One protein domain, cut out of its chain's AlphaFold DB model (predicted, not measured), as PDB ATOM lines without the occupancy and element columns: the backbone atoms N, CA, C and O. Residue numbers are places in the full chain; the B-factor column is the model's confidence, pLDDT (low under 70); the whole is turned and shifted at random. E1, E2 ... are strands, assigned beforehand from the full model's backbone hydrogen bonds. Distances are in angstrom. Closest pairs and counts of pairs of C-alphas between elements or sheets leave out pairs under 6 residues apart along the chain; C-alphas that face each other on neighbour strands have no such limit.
ATOM      1  N   ILE A  37     -23.527 -29.820   2.702       75.00
ATOM      2  CA  ILE A  37     -24.856 -30.230   3.156       75.00
ATOM      3  C   ILE A  37     -25.894 -29.346   2.474       75.00
ATOM      4  O   ILE A  37     -25.986 -28.146   2.736       75.00
ATOM      5  N   VAL A  38     -26.735 -29.958   1.647       76.38
ATOM      6  CA  VAL A  38     -27.800 -29.282   0.906       76.38
ATOM      7  C   VAL A  38     -29.158 -29.500   1.569       76.38
ATOM      8  O   VAL A  38     -29.486 -30.594   2.031       76.38
ATOM      9  N   ASN A  39     -29.984 -28.452   1.610       79.06
ATOM     10  CA  ASN A  39     -31.375 -28.568   2.039       79.06
ATOM     11  C   ASN A  39     -32.270 -28.851   0.826       79.06
ATOM     12  O   ASN A  39     -32.436 -27.995  -0.040       79.06
ATOM     13  N   VAL A  40     -32.872 -30.038   0.785       76.25
ATOM     14  CA  VAL A  40     -33.882 -30.412  -0.207       76.25
ATOM     15  C   VAL A  40     -35.225 -30.536   0.502       76.25
ATOM     16  O   VAL A  40     -35.441 -31.447   1.305       76.25
ATOM     17  N   ASN A  41     -36.134 -29.602   0.211       79.50
ATOM     18  CA  ASN A  41     -37.500 -29.575   0.742       79.50
ATOM     19  C   ASN A  41     -37.572 -29.706   2.281       79.50
ATOM     20  O   ASN A  41     -38.333 -30.507   2.822       79.50
ATOM     21  N   GLY A  42     -36.721 -28.965   2.998       78.19
ATOM     22  CA  GLY A  42     -36.676 -28.976   4.461       78.19
ATOM     23  C   GLY A  42     -35.870 -30.124   5.067       78.19
ATOM     24  O   GLY A  42     -35.733 -30.170   6.287       78.19
ATOM     25  N   THR A  43     -35.295 -31.018   4.255       75.81
ATOM     26  CA  THR A  43     -34.414 -32.083   4.748       75.81
ATOM     27  C   THR A  43     -32.974 -31.883   4.300       75.81
ATOM     28  O   THR A  43     -32.721 -31.497   3.164       75.81
ATOM     29  N   LEU A  44     -32.028 -32.168   5.191       79.12
ATOM     30  CA  LEU A  44     -30.598 -32.073   4.919       79.12
ATOM     31  C   LEU A  44     -30.077 -33.352   4.247       79.12
ATOM     32  O   LEU A  44     -30.399 -34.462   4.683       79.12
ATOM     33  N   TYR A  45     -29.268 -33.173   3.207       80.69
ATOM     34  CA  TYR A  45     -28.576 -34.222   2.466       80.69
ATOM     35  C   TYR A  45     -27.100 -33.865   2.331       80.69
ATOM     36  O   TYR A  45     -26.756 -32.703   2.154       80.69
ATOM     37  N   HIS A  46     -26.246 -34.873   2.373       80.12
ATOM     38  CA  HIS A  46     -24.875 -34.804   1.900       80.12
ATOM     39  C   HIS A  46     -24.846 -34.676   0.380       80.12
ATOM     40  O   HIS A  46     -25.716 -35.216  -0.312       80.12
ATOM     41  N   HIS A  47     -23.823 -34.010  -0.134       81.69
ATOM     42  CA  HIS A  47     -23.631 -33.785  -1.555       81.69
ATOM     43  C   HIS A  47     -22.294 -34.362  -2.012       81.69
ATOM     44  O   HIS A  47     -21.257 -34.134  -1.395       81.69
ATOM     45  N   TRP A  48     -22.317 -35.106  -3.114       81.12
ATOM     46  CA  TRP A  48     -21.115 -35.631  -3.752       81.12
ATOM     47  C   TRP A  48     -21.119 -35.300  -5.241       81.12
ATOM     48  O   TRP A  48     -22.055 -35.680  -5.944       81.12
ATOM     49  N   CYS A  49     -20.078 -34.626  -5.733       82.94
ATOM     50  CA  CYS A  49     -19.906 -34.296  -7.146       82.94
ATOM     51  C   CYS A  49     -18.691 -34.994  -7.782       82.94
ATOM     52  O   CYS A  49     -17.772 -35.444  -7.094       82.94
ATOM     53  N   PRO A  50     -18.622 -35.014  -9.127       80.94
ATOM     54  CA  PRO A  50     -17.415 -35.396  -9.847       80.94
ATOM     55  C   PRO A  50     -16.204 -34.573  -9.386       80.94
ATOM     56  O   PRO A  50     -16.236 -33.343  -9.402       80.94
ATOM     57  N   GLY A  51     -15.128 -35.258  -9.002       73.06
ATOM     58  CA  GLY A  51     -13.912 -34.633  -8.469       73.06
ATOM     59  C   GLY A  51     -13.848 -34.574  -6.942       73.06
ATOM     60  O   GLY A  51     -12.776 -34.302  -6.405       73.06
ATOM     61  N   ASP A  52     -14.941 -34.894  -6.247       73.88
ATOM     62  CA  ASP A  52     -14.928 -35.078  -4.798       73.88
ATOM     63  C   ASP A  52     -14.456 -36.478  -4.428       73.88
ATOM     64  O   ASP A  52     -14.670 -37.449  -5.165       73.88
ATOM     65  N   ALA A  53     -13.841 -36.589  -3.250       71.19
ATOM     66  CA  ALA A  53     -13.556 -37.889  -2.669       71.19
ATOM     67  C   ALA A  53     -14.877 -38.669  -2.556       71.19
ATOM     68  O   ALA A  53     -15.830 -38.155  -1.960       71.19
ATOM     69  N   PRO A  54     -14.977 -39.874  -3.146       67.56
ATOM     70  CA  PRO A  54     -16.191 -40.658  -3.044       67.56
ATOM     71  C   PRO A  54     -16.436 -40.997  -1.575       67.56
ATOM     72  O   PRO A  54     -15.494 -41.375  -0.869       67.56
ATOM     73  N   PRO A  55     -17.678 -40.871  -1.095       68.00
ATOM     74  CA  PRO A  55     -17.995 -41.293   0.254       68.00
ATOM     75  C   PRO A  55     -17.679 -42.777   0.438       68.00
ATOM     76  O   PRO A  55     -17.921 -43.622  -0.429       68.00
ATOM     77  N   LEU A  56     -17.100 -43.083   1.596       66.94
ATOM     78  CA  LEU A  56     -16.644 -44.420   1.946       66.94
ATOM     79  C   LEU A  56     -17.843 -45.285   2.352       66.94
ATOM     80  O   LEU A  56     -18.153 -45.434   3.534       66.94
ATOM     81  N   PHE A  57     -18.525 -45.858   1.364       68.94
ATOM     82  CA  PHE A  57     -19.550 -46.874   1.580       68.94
ATOM     83  C   PHE A  57     -19.061 -48.242   1.119       68.94
ATOM     84  O   PHE A  57     -18.459 -48.366   0.055       68.94
ATOM     85  N   ASP A  58     -19.402 -49.284   1.873       57.97
ATOM     86  CA  ASP A  58     -19.107 -50.666   1.481       57.97
ATOM     87  C   ASP A  58     -20.341 -51.561   1.596       57.97
ATOM     88  O   ASP A  58     -20.739 -51.799   2.745       57.97
ATOM     89  N   PRO A  59     -20.965 -52.014   0.480       61.62
ATOM     90  CA  PRO A  59     -20.660 -51.626  -0.901       61.62
ATOM     91  C   PRO A  59     -20.979 -50.168  -1.254       61.62
ATOM     92  O   PRO A  59     -21.906 -49.559  -0.704       61.62
ATOM     93  N   ASN A  60     -20.207 -49.655  -2.217       66.88
ATOM     94  CA  ASN A  60     -20.398 -48.361  -2.858       66.88
ATOM     95  C   ASN A  60     -21.673 -48.398  -3.720       66.88
ATOM     96  O   ASN A  60     -21.779 -49.286  -4.575       66.88
ATOM     97  N   PRO A  61     -22.652 -47.496  -3.520       66.00
ATOM     98  CA  PRO A  61     -23.728 -47.328  -4.481       66.00
ATOM     99  C   PRO A  61     -23.118 -46.966  -5.842       66.00
ATOM    100  O   PRO A  61     -22.145 -46.226  -5.941       66.00
ATOM    101  N   ASN A  62     -23.657 -47.534  -6.910       71.19
ATOM    102  CA  ASN A  62     -23.204 -47.381  -8.295       71.19
ATOM    103  C   ASN A  62     -23.472 -45.973  -8.869       71.19
ATOM    104  O   ASN A  62     -24.074 -45.827  -9.933       71.19
ATOM    105  N   TRP A  63     -23.058 -44.930  -8.157       76.50
ATOM    106  CA  TRP A  63     -23.282 -43.545  -8.530       76.50
ATOM    107  C   TRP A  63     -22.566 -43.179  -9.825       76.50
ATOM    108  O   TRP A  63     -21.395 -43.504 -10.034       76.50
ATOM    109  N   ASP A  64     -23.274 -42.462 -10.699       77.75
ATOM    110  CA  ASP A  64     -22.674 -41.903 -11.908       77.75
ATOM    111  C   ASP A  64     -21.749 -40.745 -11.520       77.75
ATOM    112  O   ASP A  64     -22.214 -39.651 -11.206       77.75
ATOM    113  N   GLY A  65     -20.438 -40.980 -11.584       77.62
ATOM    114  CA  GLY A  65     -19.404 -39.984 -11.296       77.62
ATOM    115  C   GLY A  65     -19.287 -38.845 -12.308       77.62
ATOM    116  O   GLY A  65     -18.269 -38.160 -12.311       77.62
ATOM    117  N   ARG A  66     -20.284 -38.643 -13.177       79.12
ATOM    118  CA  ARG A  66     -20.416 -37.475 -14.065       79.12
ATOM    119  C   ARG A  66     -21.466 -36.473 -13.592       79.12
ATOM    120  O   ARG A  66     -21.516 -35.371 -14.131       79.12
ATOM    121  N   VAL A  67     -22.292 -36.829 -12.609       79.69
ATOM    122  CA  VAL A  67     -23.326 -35.951 -12.047       79.69
ATOM    123  C   VAL A  67     -23.194 -35.883 -10.536       79.69
ATOM    124  O   VAL A  67     -22.594 -36.760  -9.921       79.69
ATOM    125  N   CYS A  68     -23.741 -34.830  -9.940       82.75
ATOM    126  CA  CYS A  68     -23.756 -34.701  -8.493       82.75
ATOM    127  C   CYS A  68     -24.926 -35.478  -7.881       82.75
ATOM    128  O   CYS A  68     -26.020 -35.517  -8.451       82.75
ATOM    129  N   HIS A  69     -24.696 -36.075  -6.714       82.19
ATOM    130  CA  HIS A  69     -25.654 -36.904  -5.989       82.19
ATOM    131  C   HIS A  69     -25.912 -36.329  -4.604       82.19
ATOM    132  O   HIS A  69     -24.982 -35.955  -3.891       82.19
ATOM    133  N   ASN A  70     -27.187 -36.311  -4.223       85.50
ATOM    134  CA  ASN A  70     -27.638 -35.945  -2.889       85.50
ATOM    135  C   ASN A  70     -28.013 -37.214  -2.133       85.50
ATOM    136  O   ASN A  70     -28.775 -38.034  -2.647       85.50
ATOM    137  N   TRP A  71     -27.507 -37.380  -0.916       82.19
ATOM    138  CA  TRP A  71     -27.735 -38.593  -0.144       82.19
ATOM    139  C   TRP A  71     -27.815 -38.309   1.354       82.19
ATOM    140  O   TRP A  71     -27.265 -37.337   1.853       82.19
ATOM    141  N   ARG A  72     -28.524 -39.143   2.110       81.50
ATOM    142  CA  ARG A  72     -28.528 -39.073   3.579       81.50
ATOM    143  C   ARG A  72     -28.593 -40.459   4.190       81.50
ATOM    144  O   ARG A  72     -29.077 -41.406   3.565       81.50
ATOM    145  N   PHE A  73     -28.177 -40.561   5.446       78.06
ATOM    146  CA  PHE A  73     -28.447 -41.746   6.246       78.06
ATOM    147  C   PHE A  73     -29.899 -41.752   6.737       78.06
ATOM    148  O   PHE A  73     -30.452 -40.743   7.170       78.06
ATOM    149  N   SER A  74     -30.516 -42.923   6.667       76.44
ATOM    150  CA  SER A  74     -31.836 -43.256   7.188       76.44
ATOM    151  C   SER A  74     -31.726 -44.555   7.990       76.44
ATOM    152  O   SER A  74     -30.772 -45.315   7.822       76.44
ATOM    153  N   GLY A  75     -32.716 -44.866   8.832       72.69
ATOM    154  CA  GLY A  75     -32.739 -46.128   9.588       72.69
ATOM    155  C   GLY A  75     -32.712 -47.386   8.706       72.69
ATOM    156  O   GLY A  75     -32.317 -48.450   9.169       72.69
ATOM    157  N   ALA A  76     -33.088 -47.258   7.430       71.88
ATOM    158  CA  ALA A  76     -33.052 -48.333   6.439       71.88
ATOM    159  C   ALA A  76     -31.748 -48.392   5.611       71.88
ATOM    160  O   ALA A  76     -31.567 -49.336   4.845       71.88
ATOM    161  N   GLY A  77     -30.845 -47.413   5.745       76.25
ATOM    162  CA  GLY A  77     -29.608 -47.319   4.965       76.25
ATOM    163  C   GLY A  77     -29.402 -45.943   4.329       76.25
ATOM    164  O   GLY A  77     -29.775 -44.927   4.909       76.25
ATOM    165  N   VAL A  78     -28.788 -45.899   3.146       79.12
ATOM    166  CA  VAL A  78     -28.531 -44.645   2.414       79.12
ATOM    167  C   VAL A  78     -29.682 -44.380   1.450       79.12
ATOM    168  O   VAL A  78     -30.029 -45.252   0.651       79.12
ATOM    169  N   VAL A  79     -30.271 -43.185   1.525       83.06
ATOM    170  CA  VAL A  79     -31.370 -42.750   0.649       83.06
ATOM    171  C   VAL A  79     -30.978 -41.521  -0.160       83.06
ATOM    172  O   VAL A  79     -30.256 -40.663   0.353       83.06
ATOM    173  N   ASP A  80     -31.456 -41.439  -1.400       84.69
ATOM    174  CA  ASP A  80     -31.305 -40.250  -2.242       84.69
ATOM    175  C   ASP A  80     -32.368 -39.178  -1.935       84.69
ATOM    176  O   ASP A  80     -33.284 -39.375  -1.129       84.69
ATOM    177  N   ASP A  81     -32.248 -38.026  -2.589       81.50
ATOM    178  CA  ASP A  81     -33.202 -36.917  -2.507       81.50
ATOM    179  C   ASP A  81     -34.584 -37.217  -3.106       81.50
ATOM    180  O   ASP A  81     -35.547 -36.497  -2.829       81.50
ATOM    181  N   ARG A  82     -34.711 -38.313  -3.860       82.62
ATOM    182  CA  ARG A  82     -35.981 -38.858  -4.362       82.62
ATOM    183  C   ARG A  82     -36.603 -39.878  -3.402       82.62
ATOM    184  O   ARG A  82     -37.702 -40.364  -3.662       82.62
ATOM    185  N   GLY A  83     -35.933 -40.191  -2.290       79.62
ATOM    186  CA  GLY A  83     -36.374 -41.166  -1.294       79.62
ATOM    187  C   GLY A  83     -36.098 -42.625  -1.667       79.62
ATOM    188  O   GLY A  83     -36.591 -43.529  -0.992       79.62
ATOM    189  N   HIS A  84     -35.317 -42.880  -2.714       82.19
ATOM    190  CA  HIS A  84     -34.916 -44.220  -3.112       82.19
ATOM    191  C   HIS A  84     -33.797 -44.733  -2.201       82.19
ATOM    192  O   HIS A  84     -32.804 -44.048  -1.957       82.19
ATOM    193  N   LEU A  85     -33.948 -45.966  -1.712       80.50
ATOM    194  CA  LEU A  85     -32.886 -46.686  -1.019       80.50
ATOM    195  C   LEU A  85     -31.785 -47.057  -2.012       80.50
ATOM    196  O   LEU A  85     -31.888 -48.039  -2.739       80.50
ATOM    197  N   LEU A  86     -30.707 -46.279  -1.987       75.31
ATOM    198  CA  LEU A  86     -29.490 -46.557  -2.745       75.31
ATOM    199  C   LEU A  86     -28.806 -47.819  -2.222       75.31
ATOM    200  O   LEU A  86     -28.146 -48.535  -2.975       75.31
ATOM    201  N   ARG A  87     -28.970 -48.092  -0.919       71.62
ATOM    202  CA  ARG A  87     -28.488 -49.311  -0.284       71.62
ATOM    203  C   ARG A  87     -29.132 -49.576   1.075       71.62
ATOM    204  O   ARG A  87     -29.286 -48.656   1.876       71.62
ATOM    205  N   ALA A  88     -29.387 -50.852   1.370       56.88
ATOM    206  CA  ALA A  88     -29.603 -51.336   2.731       56.88
ATOM    207  C   ALA A  88     -28.244 -51.534   3.427       56.88
ATOM    208  O   ALA A  88     -27.488 -52.448   3.087       56.88
ATOM    209  N   SER A  89     -27.905 -50.658   4.373       51.53
ATOM    210  CA  SER A  89     -26.620 -50.699   5.083       51.53
ATOM    211  C   SER A  89     -26.847 -50.557   6.577       51.53
ATOM    212  O   SER A  89     -27.487 -49.603   7.017       51.53
TER     213      SER A  89
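This is residues 37 to 89 of the 110 residues of an uncharacterized protein of Mycobacterium saskatchewanense (UniProt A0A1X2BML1). A single small, strongly twisted sheet of five short strands winds through the domain, and one long loop, residues 49 to 68, swings out from the ends of E2 and E3 and hangs over one face of the sheet beside E3, E4 and E5. The 53 printed residues hold no named helix and five named strands, E1 to E5 in chain order, which is also their order across the antiparallel sheet. The class is all strand, though only 23 residues are in named elements. The whole is compact, with a radius of gyration of the C-alphas of 10.6 A and spans of 27 by 22 by 15 A.

Start at inner strand E3, residues 69 to 74; its antiparallel neighbour E2, residues 43 to 48, has N 46 and O 71 within hydrogen-bond range at 2.7 A. Beyond E2, edge strand E1, residues 37 to 40, pairs through N 38 and O 45, 2.8 A. On the other side of E3, look for E4, residues 77 to 80, with N 74 and O 77 2.8 A apart, then edge strand E5, residues 85 to 87, with N 86 and O 78 2.9 A from each other. Each successive pair is a hairpin in this meander, each strand the antiparallel neighbour of the one before. E2 and E4 are only just apart, at 8.1 A.

Find C-alpha 37 at (-24.856, -30.230, 3.156), where E1 begins; it runs 9.6 A. E2 measures 16.2 A, E3 15.9 A, E4 10.2 A and E5 5.2 A, ending at C-alpha 87, (-28.488, -49.311, -0.284).

The C-alphas of Gly 51 and Gly 75 are the farthest apart, 28.5 A. The printed part has no cut, and its long link is E2 to E3. Look for pLDDT under 70 at residues 54 to 61 and 88 to 89.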